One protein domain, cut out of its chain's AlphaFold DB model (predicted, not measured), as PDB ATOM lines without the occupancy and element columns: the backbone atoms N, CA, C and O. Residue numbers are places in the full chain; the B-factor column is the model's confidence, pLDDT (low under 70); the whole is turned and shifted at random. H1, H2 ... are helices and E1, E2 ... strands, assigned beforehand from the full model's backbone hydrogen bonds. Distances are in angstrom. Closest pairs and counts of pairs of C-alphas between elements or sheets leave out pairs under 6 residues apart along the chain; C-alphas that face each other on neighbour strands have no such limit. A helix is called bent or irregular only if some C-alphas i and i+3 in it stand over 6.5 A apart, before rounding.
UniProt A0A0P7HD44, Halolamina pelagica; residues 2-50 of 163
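What this domain is: This is residues 2 to 50 of the 163 residues of a protein of Halolamina pelagica (UniProt A0A0P7HD44). A small sheet of three strands, a meander of E1, E2 and E3, stands at one end of a loose rod, and a single helix, H1, stands off from it toward the other end, packed on no strand of the sheet. The loop of residues 30 to 37, between E1 and E2, reaches out from the sheet toward the helix's end of the rod. The printed part has 49 residues, with one named helix and three named strands in the order H1, E1, E2, E3; the sheet's order is E1, E2, E3, all antiparallel. The class is mixed, helices and strands, with under half of the residues, 24 of 49, in named elements. The whole is loose, with a radius of gyration of the C-alphas of 12.7 A, and spans 42 by 20 by 11 A.

Where its parts are: Begin with the sheet: find C-alpha 38 at (41.178, -26.421, 43.582), where E2, residues 38 to 42, sets out and runs 13.4 A. E3, residues 45 to 49, runs 12.9 A and ends at C-alpha 49, at (36.993, -24.006, 41.644). E1 is the short strand of residues 27 to 29, 5.5 A long. Now go back to C-alpha 9 at (57.689, -23.363, 45.373); from there H1, residues 9 to 19, runs 15.0 A. H1 is irregular, but only just: C-alphas 14 and 17 are 6.7 A apart.

How they stand to each other: Look first at E2, the inner strand, with the edge strands E1 and E3 as its neighbours. E2 and E3 form a hairpin, antiparallel at 154 degrees between their directions; the C-alphas of Glu 41 and Gly 46 face each other at 4.5 A. Check N 38 and O 49, 2.8 A apart, and N 47 and O 40, also 2.8 A, both within hydrogen-bond range. E1 and E2 form a hairpin too, antiparallel at 139 degrees, and the C-alphas of Leu 29 and Leu 39, 4.6 A apart, face each other. Here N 39 and O 29 are within hydrogen-bond range at 2.9 A. H1 is not on the sheet, with 0 pairs of C-alphas within 10 A, and it is apart from E2 and from E3. In H1, 4 of 7 O i to N i+4 pairs are within hydrogen-bond range.

The domain as a whole: The two C-alphas farthest apart are those of Asp 3 and Asp 43, 42.4 A. The printed part has no cut. The link from E2 to E3 is tight, with 2 residues; those from H1 to E1, with 7, and from E1 to E2, with 8, are short. The mean pLDDT of the printed part is 84.8, and you will find the values under 70 at residues 2 to 6.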
ATOM      1  N   SER A   2      60.179 -14.744  44.543       52.91
ATOM      2  CA  SER A   2      60.849 -14.468  43.276       52.91
ATOM      3  C   SER A   2      60.726 -12.985  42.912       52.91
ATOM      4  O   SER A   2      59.760 -12.324  43.292       52.91
ATOM      5  N   ASP A   3      61.665 -12.488  42.111       55.75
ATOM      6  CA  ASP A   3      61.730 -11.102  41.613       55.75
ATOM      7  C   ASP A   3      60.533 -10.706  40.707       55.75
ATOM      8  O   ASP A   3      60.434  -9.589  40.215       55.75
ATOM      9  N   ARG A   4      59.593 -11.636  40.464       57.12
ATOM     10  CA  ARG A   4      58.422 -11.477  39.581       57.12
ATOM     11  C   ARG A   4      57.089 -11.352  40.325       57.12
ATOM     12  O   ARG A   4      56.037 -11.501  39.713       57.12
ATOM     13  N   GLY A   5      57.108 -11.176  41.646       60.69
ATOM     14  CA  GLY A   5      55.891 -11.077  42.464       60.69
ATOM     15  C   GLY A   5      55.113 -12.391  42.636       60.69
ATOM     16  O   GLY A   5      54.162 -12.433  43.410       60.69
ATOM     17  N   LYS A   6      55.525 -13.485  41.977       68.94
ATOM     18  CA  LYS A   6      54.978 -14.828  42.208       68.94
ATOM     19  C   LYS A   6      55.682 -15.511  43.378       68.94
ATOM     20  O   LYS A   6      56.908 -15.427  43.539       68.94
ATOM     21  N   ILE A   7      54.892 -16.213  44.182       79.00
ATOM     22  CA  ILE A   7      55.384 -17.052  45.270       79.00
ATOM     23  C   ILE A   7      56.130 -18.241  44.657       79.00
ATOM     24  O   ILE A   7      55.616 -18.914  43.767       79.00
ATOM     25  N   ASP A   8      57.365 -18.468  45.099       83.69
ATOM     26  CA  ASP A   8      58.155 -19.615  44.658       83.69
ATOM     27  C   ASP A   8      57.738 -20.898  45.402       83.69
ATOM     28  O   ASP A   8      57.076 -20.866  46.445       83.69
ATOM     29  N   ARG A   9      58.109 -22.056  44.845       85.38
ATOM     30  CA  ARG A   9      57.689 -23.363  45.373       85.38
ATOM     31  C   ARG A   9      58.197 -23.618  46.795       85.38
ATOM     32  O   ARG A   9      57.479 -24.227  47.582       85.38
ATOM     33  N   ALA A  10      59.401 -23.143  47.118       88.25
ATOM     34  CA  ALA A  10      59.991 -23.296  48.446       88.25
ATOM     35  C   ALA A  10      59.191 -22.504  49.486       88.25
ATOM     36  O   ALA A  10      58.748 -23.059  50.489       88.25
ATOM     37  N   PHE A  11      58.887 -21.240  49.192       89.38
ATOM     38  CA  PHE A  11      58.059 -20.408  50.053       89.38
ATOM     39  C   PHE A  11      56.667 -21.009  50.247       89.38
ATOM     40  O   PHE A  11      56.170 -21.034  51.371       89.38
ATOM     41  N   PHE A  12      56.035 -21.516  49.184       88.62
ATOM     42  CA  PHE A  12      54.744 -22.190  49.312       88.62
ATOM     43  C   PHE A  12      54.825 -23.377  50.284       88.62
ATOM     44  O   PHE A  12      54.037 -23.446  51.229       88.62
ATOM     45  N   ALA A  13      55.801 -24.269  50.091       89.12
ATOM     46  CA  ALA A  13      55.972 -25.469  50.909       89.12
ATOM     47  C   ALA A  13      56.277 -25.149  52.383       89.12
ATOM     48  O   ALA A  13      55.751 -25.800  53.279       89.12
ATOM     49  N   GLU A  14      57.088 -24.126  52.653       93.00
ATOM     50  CA  GLU A  14      57.505 -23.772  54.015       93.00
ATOM     51  C   GLU A  14      56.482 -22.892  54.751       93.00
ATOM     52  O   GLU A  14      56.339 -22.940  55.982       93.00
ATOM     53  N   ARG A  15      55.791 -22.015  54.018       91.31
ATOM     54  CA  ARG A  15      54.990 -20.935  54.612       91.31
ATOM     55  C   ARG A  15      53.488 -21.127  54.461       91.31
ATOM     56  O   ARG A  15      52.766 -20.730  55.374       91.31
ATOM     57  N   ILE A  16      53.024 -21.735  53.375       88.75
ATOM     58  CA  ILE A  16      51.592 -21.814  53.056       88.75
ATOM     59  C   ILE A  16      51.056 -23.220  53.310       88.75
ATOM     60  O   ILE A  16      50.149 -23.373  54.123       88.75
ATOM     61  N   ALA A  17      51.656 -24.238  52.688       89.12
ATOM     62  CA  ALA A  17      51.194 -25.627  52.761       89.12
ATOM     63  C   ALA A  17      50.958 -26.159  54.195       89.12
ATOM     64  O   ALA A  17      49.968 -26.851  54.403       89.12
ATOM     65  N   PRO A  18      51.760 -25.805  55.221       91.50
ATOM     66  CA  PRO A  18      51.528 -26.293  56.584       91.50
ATOM     67  C   PRO A  18      50.362 -25.610  57.323       91.50
ATOM     68  O   PRO A  18      50.118 -25.913  58.487       91.50
ATOM     69  N   ARG A  19      49.710 -24.608  56.718       91.50
ATOM     70  CA  ARG A  19      48.734 -23.714  57.371       91.50
ATOM     71  C   ARG A  19      47.442 -23.584  56.558       91.50
ATOM     72  O   ARG A  19      46.874 -22.499  56.473       91.50
ATOM     73  N   LEU A  20      46.989 -24.680  55.953       88.81
ATOM     74  CA  LEU A  20      45.806 -24.698  55.080       88.81
ATOM     75  C   LEU A  20      44.473 -24.884  55.825       88.81
ATOM     76  O   LEU A  20      43.412 -24.762  55.220       88.81
ATOM     77  N   GLY A  21      44.517 -25.100  57.140       91.06
ATOM     78  CA  GLY A  21      43.330 -25.296  57.970       91.06
ATOM     79  C   GLY A  21      43.056 -26.772  58.233       91.06
ATOM     80  O   GLY A  21      43.989 -27.555  58.382       91.06
ATOM     81  N   ALA A  22      41.779 -27.128  58.369       92.19
ATOM     82  CA  ALA A  22      41.369 -28.504  58.614       92.19
ATOM     83  C   ALA A  22      41.445 -29.337  57.330       92.19
ATOM     84  O   ALA A  22      40.977 -28.896  56.279       92.19
ATOM     85  N   GLU A  23      41.974 -30.551  57.455       87.81
ATOM     86  CA  GLU A  23      41.894 -31.569  56.409       87.81
ATOM     87  C   GLU A  23      40.431 -31.950  56.160       87.81
ATOM     88  O   GLU A  23      39.620 -32.011  57.094       87.81
ATOM     89  N   ARG A  24      40.089 -32.193  54.895       90.88
ATOM     90  CA  ARG A  24      38.755 -32.632  54.487       90.88
ATOM     91  C   ARG A  24      38.858 -33.683  53.393       90.88
ATOM     92  O   ARG A  24      39.567 -33.482  52.412       90.88
ATOM     93  N   ASP A  25      38.075 -34.745  53.533       91.62
ATOM     94  CA  ASP A  25      38.092 -35.885  52.608       91.62
ATOM     95  C   ASP A  25      37.500 -35.554  51.228       91.62
ATOM     96  O   ASP A  25      37.734 -36.273  50.262       91.62
ATOM     97  N   ASP A  26      36.738 -34.460  51.120       91.38
ATOM     98  CA  ASP A  26      36.145 -33.985  49.867       91.38
ATOM     99  C   ASP A  26      37.083 -33.087  49.044       91.38
ATOM    100  O   ASP A  26      36.710 -32.638  47.960       91.38
ATOM    101  N   VAL A  27      38.303 -32.820  49.523       92.06
ATOM    102  CA  VAL A  27      39.314 -32.035  48.803       92.06
ATOM    103  C   VAL A  27      40.239 -32.977  48.031       92.06
ATOM    104  O   VAL A  27      41.229 -33.475  48.560       92.06
ATOM    105  N   ALA A  28      39.941 -33.188  46.748       89.31
ATOM    106  CA  ALA A  28      40.762 -34.009  45.855       89.31
ATOM    107  C   ALA A  28      42.058 -33.298  45.414       89.31
ATOM    108  O   ALA A  28      43.088 -33.943  45.215       89.31
ATOM    109  N   LEU A  29      42.023 -31.967  45.271       87.88
ATOM    110  CA  LEU A  29      43.202 -31.132  45.017       87.88
ATOM    111  C   LEU A  29      43.101 -29.829  45.808       87.88
ATOM    112  O   LEU A  29      42.315 -28.939  45.474       87.88
ATOM    113  N   GLY A  30      43.914 -29.724  46.858       86.69
ATOM    114  CA  GLY A  30      44.068 -28.501  47.641       86.69
ATOM    115  C   GLY A  30      45.031 -27.495  46.995       86.69
ATOM    116  O   GLY A  30      45.606 -27.761  45.933       86.69
ATOM    117  N   PRO A  31      45.256 -26.340  47.652       86.31
ATOM    118  CA  PRO A  31      46.224 -25.343  47.206       86.31
ATOM    119  C   PRO A  31      47.573 -25.985  46.875       86.31
ATOM    120  O   PRO A  31      48.181 -26.645  47.717       86.31
ATOM    121  N   THR A  32      48.035 -25.798  45.640       85.44
ATOM    122  CA  THR A  32      49.267 -26.406  45.133       85.44
ATOM    123  C   THR A  32      50.037 -25.380  44.315       85.44
ATOM    124  O   THR A  32      49.475 -24.686  43.474       85.44
ATOM    125  N   ALA A  33      51.345 -25.269  44.553       82.44
ATOM    126  CA  ALA A  33      52.184 -24.328  43.818       82.44
ATOM    127  C   ALA A  33      52.133 -24.602  42.302       82.44
ATOM    128  O   ALA A  33      52.536 -25.677  41.857       82.44
ATOM    129  N   GLY A  34      51.691 -23.606  41.529       81.06
ATOM    130  CA  GLY A  34      51.553 -23.698  40.071       81.06
ATOM    131  C   GLY A  34      50.223 -24.280  39.586       81.06
ATOM    132  O   GLY A  34      50.110 -24.565  38.398       81.06
ATOM    133  N   VAL A  35      49.249 -24.466  40.480       82.19
ATOM    134  CA  VAL A  35      47.871 -24.831  40.136       82.19
ATOM    135  C   VAL A  35      46.962 -23.648  40.468       82.19
ATOM    136  O   VAL A  35      46.956 -23.180  41.605       82.19
ATOM    137  N   ASP A  36      46.191 -23.195  39.480       79.88
ATOM    138  CA  ASP A  36      45.341 -21.998  39.579       79.88
ATOM    139  C   ASP A  36      43.887 -22.320  40.007       79.88
ATOM    140  O   ASP A  36      43.031 -21.444  40.095       79.88
ATOM    141  N   PHE A  37      43.595 -23.588  40.318       83.19
ATOM    142  CA  PHE A  37      42.288 -24.060  40.782       83.19
ATOM    143  C   PHE A  37      42.419 -25.127  41.881       83.19
ATOM    144  O   PHE A  37      43.424 -25.826  41.987       83.19
ATOM    145  N   GLY A  38      41.379 -25.274  42.697       86.94
ATOM    146  CA  GLY A  38      41.178 -26.421  43.582       86.94
ATOM    147  C   GLY A  38      40.170 -27.405  42.992       86.94
ATOM    148  O   GLY A  38      39.324 -27.019  42.183       86.94
ATOM    149  N   LEU A  39      40.240 -28.667  43.410       87.81
ATOM    150  CA  LEU A  39      39.279 -29.703  43.031       87.81
ATOM    151  C   LEU A  39      38.618 -30.267  44.283       87.81
ATOM    152  O   LEU A  39      39.297 -30.758  45.186       87.81
ATOM    153  N   LEU A  40      37.292 -30.221  44.298       90.19
ATOM    154  CA  LEU A  40      36.472 -30.911  45.281       90.19
ATOM    155  C   LEU A  40      35.802 -32.115  44.626       90.19
ATOM    156  O   LEU A  40      35.441 -32.041  43.452       90.19
ATOM    157  N   GLU A  41      35.606 -33.197  45.367       90.88
ATOM    158  CA  GLU A  41      34.892 -34.378  44.885       90.88
ATOM    159  C   GLU A  41      33.713 -34.708  45.798       90.88
ATOM    160  O   GLU A  41      33.856 -34.844  47.011       90.88
ATOM    161  N   PHE A  42      32.535 -34.850  45.194       88.94
ATOM    162  CA  PHE A  42      31.297 -35.196  45.883       88.94
ATOM    163  C   PHE A  42      30.568 -36.274  45.096       88.94
ATOM    164  O   PHE A  42      30.227 -36.054  43.933       88.94
ATOM    165  N   ASP A  43      30.310 -37.427  45.711       89.75
ATOM    166  CA  ASP A  43      29.540 -38.523  45.104       89.75
ATOM    167  C   ASP A  43      30.011 -38.884  43.674       89.75
ATOM    168  O   ASP A  43      29.208 -39.060  42.752       89.75
ATOM    169  N   GLY A  44      31.333 -38.932  43.458       85.94
ATOM    170  CA  GLY A  44      31.952 -39.211  42.155       85.94
ATOM    171  C   GLY A  44      31.845 -38.074  41.128       85.94
ATOM    172  O   GLY A  44      32.076 -38.289  39.938       85.94
ATOM    173  N   THR A  45      31.468 -36.869  41.562       86.62
ATOM    174  CA  THR A  45      31.427 -35.649  40.748       86.62
ATOM    175  C   THR A  45      32.516 -34.682  41.199       86.62
ATOM    176  O   THR A  45      32.520 -34.232  42.342       86.62
ATOM    177  N   GLY A  46      33.410 -34.322  40.277       87.69
ATOM    178  CA  GLY A  46      34.434 -33.305  40.503       87.69
ATOM    179  C   GLY A  46      33.907 -31.883  40.291       87.69
ATOM    180  O   GLY A  46      33.223 -31.603  39.304       87.69
ATOM    181  N   LEU A  47      34.265 -30.972  41.190       89.12
ATOM    182  CA  LEU A  47      34.023 -29.536  41.095       89.12
ATOM    183  C   LEU A  47      35.366 -28.800  41.112       89.12
ATOM    184  O   LEU A  47      36.000 -28.676  42.159       89.12
ATOM    185  N   ALA A  48      35.782 -28.301  39.948       87.62
ATOM    186  CA  ALA A  48      36.924 -27.400  39.842       87.62
ATOM    187  C   ALA A  48      36.502 -25.979  40.239       87.62
ATOM    188  O   ALA A  48      35.504 -25.457  39.733       87.62
ATOM    189  N   VAL A  49      37.256 -25.355  41.141       85.81
ATOM    190  CA  VAL A  49      36.993 -24.006  41.644       85.81
ATOM    191  C   VAL A  49      38.258 -23.177  41.515       85.81
ATOM    192  O   VAL A  49      39.278 -23.510  42.110       85.81
ATOM    193  N   ALA A  50      38.174 -22.073  40.786       84.69
ATOM    194  CA  ALA A  50      39.185 -21.027  40.794       84.69
ATOM    195  C   ALA A  50      38.567 -19.744  41.353       84.69
ATOM    196  O   ALA A  50      37.353 -19.527  41.260       84.69
TER     197      ALA A  50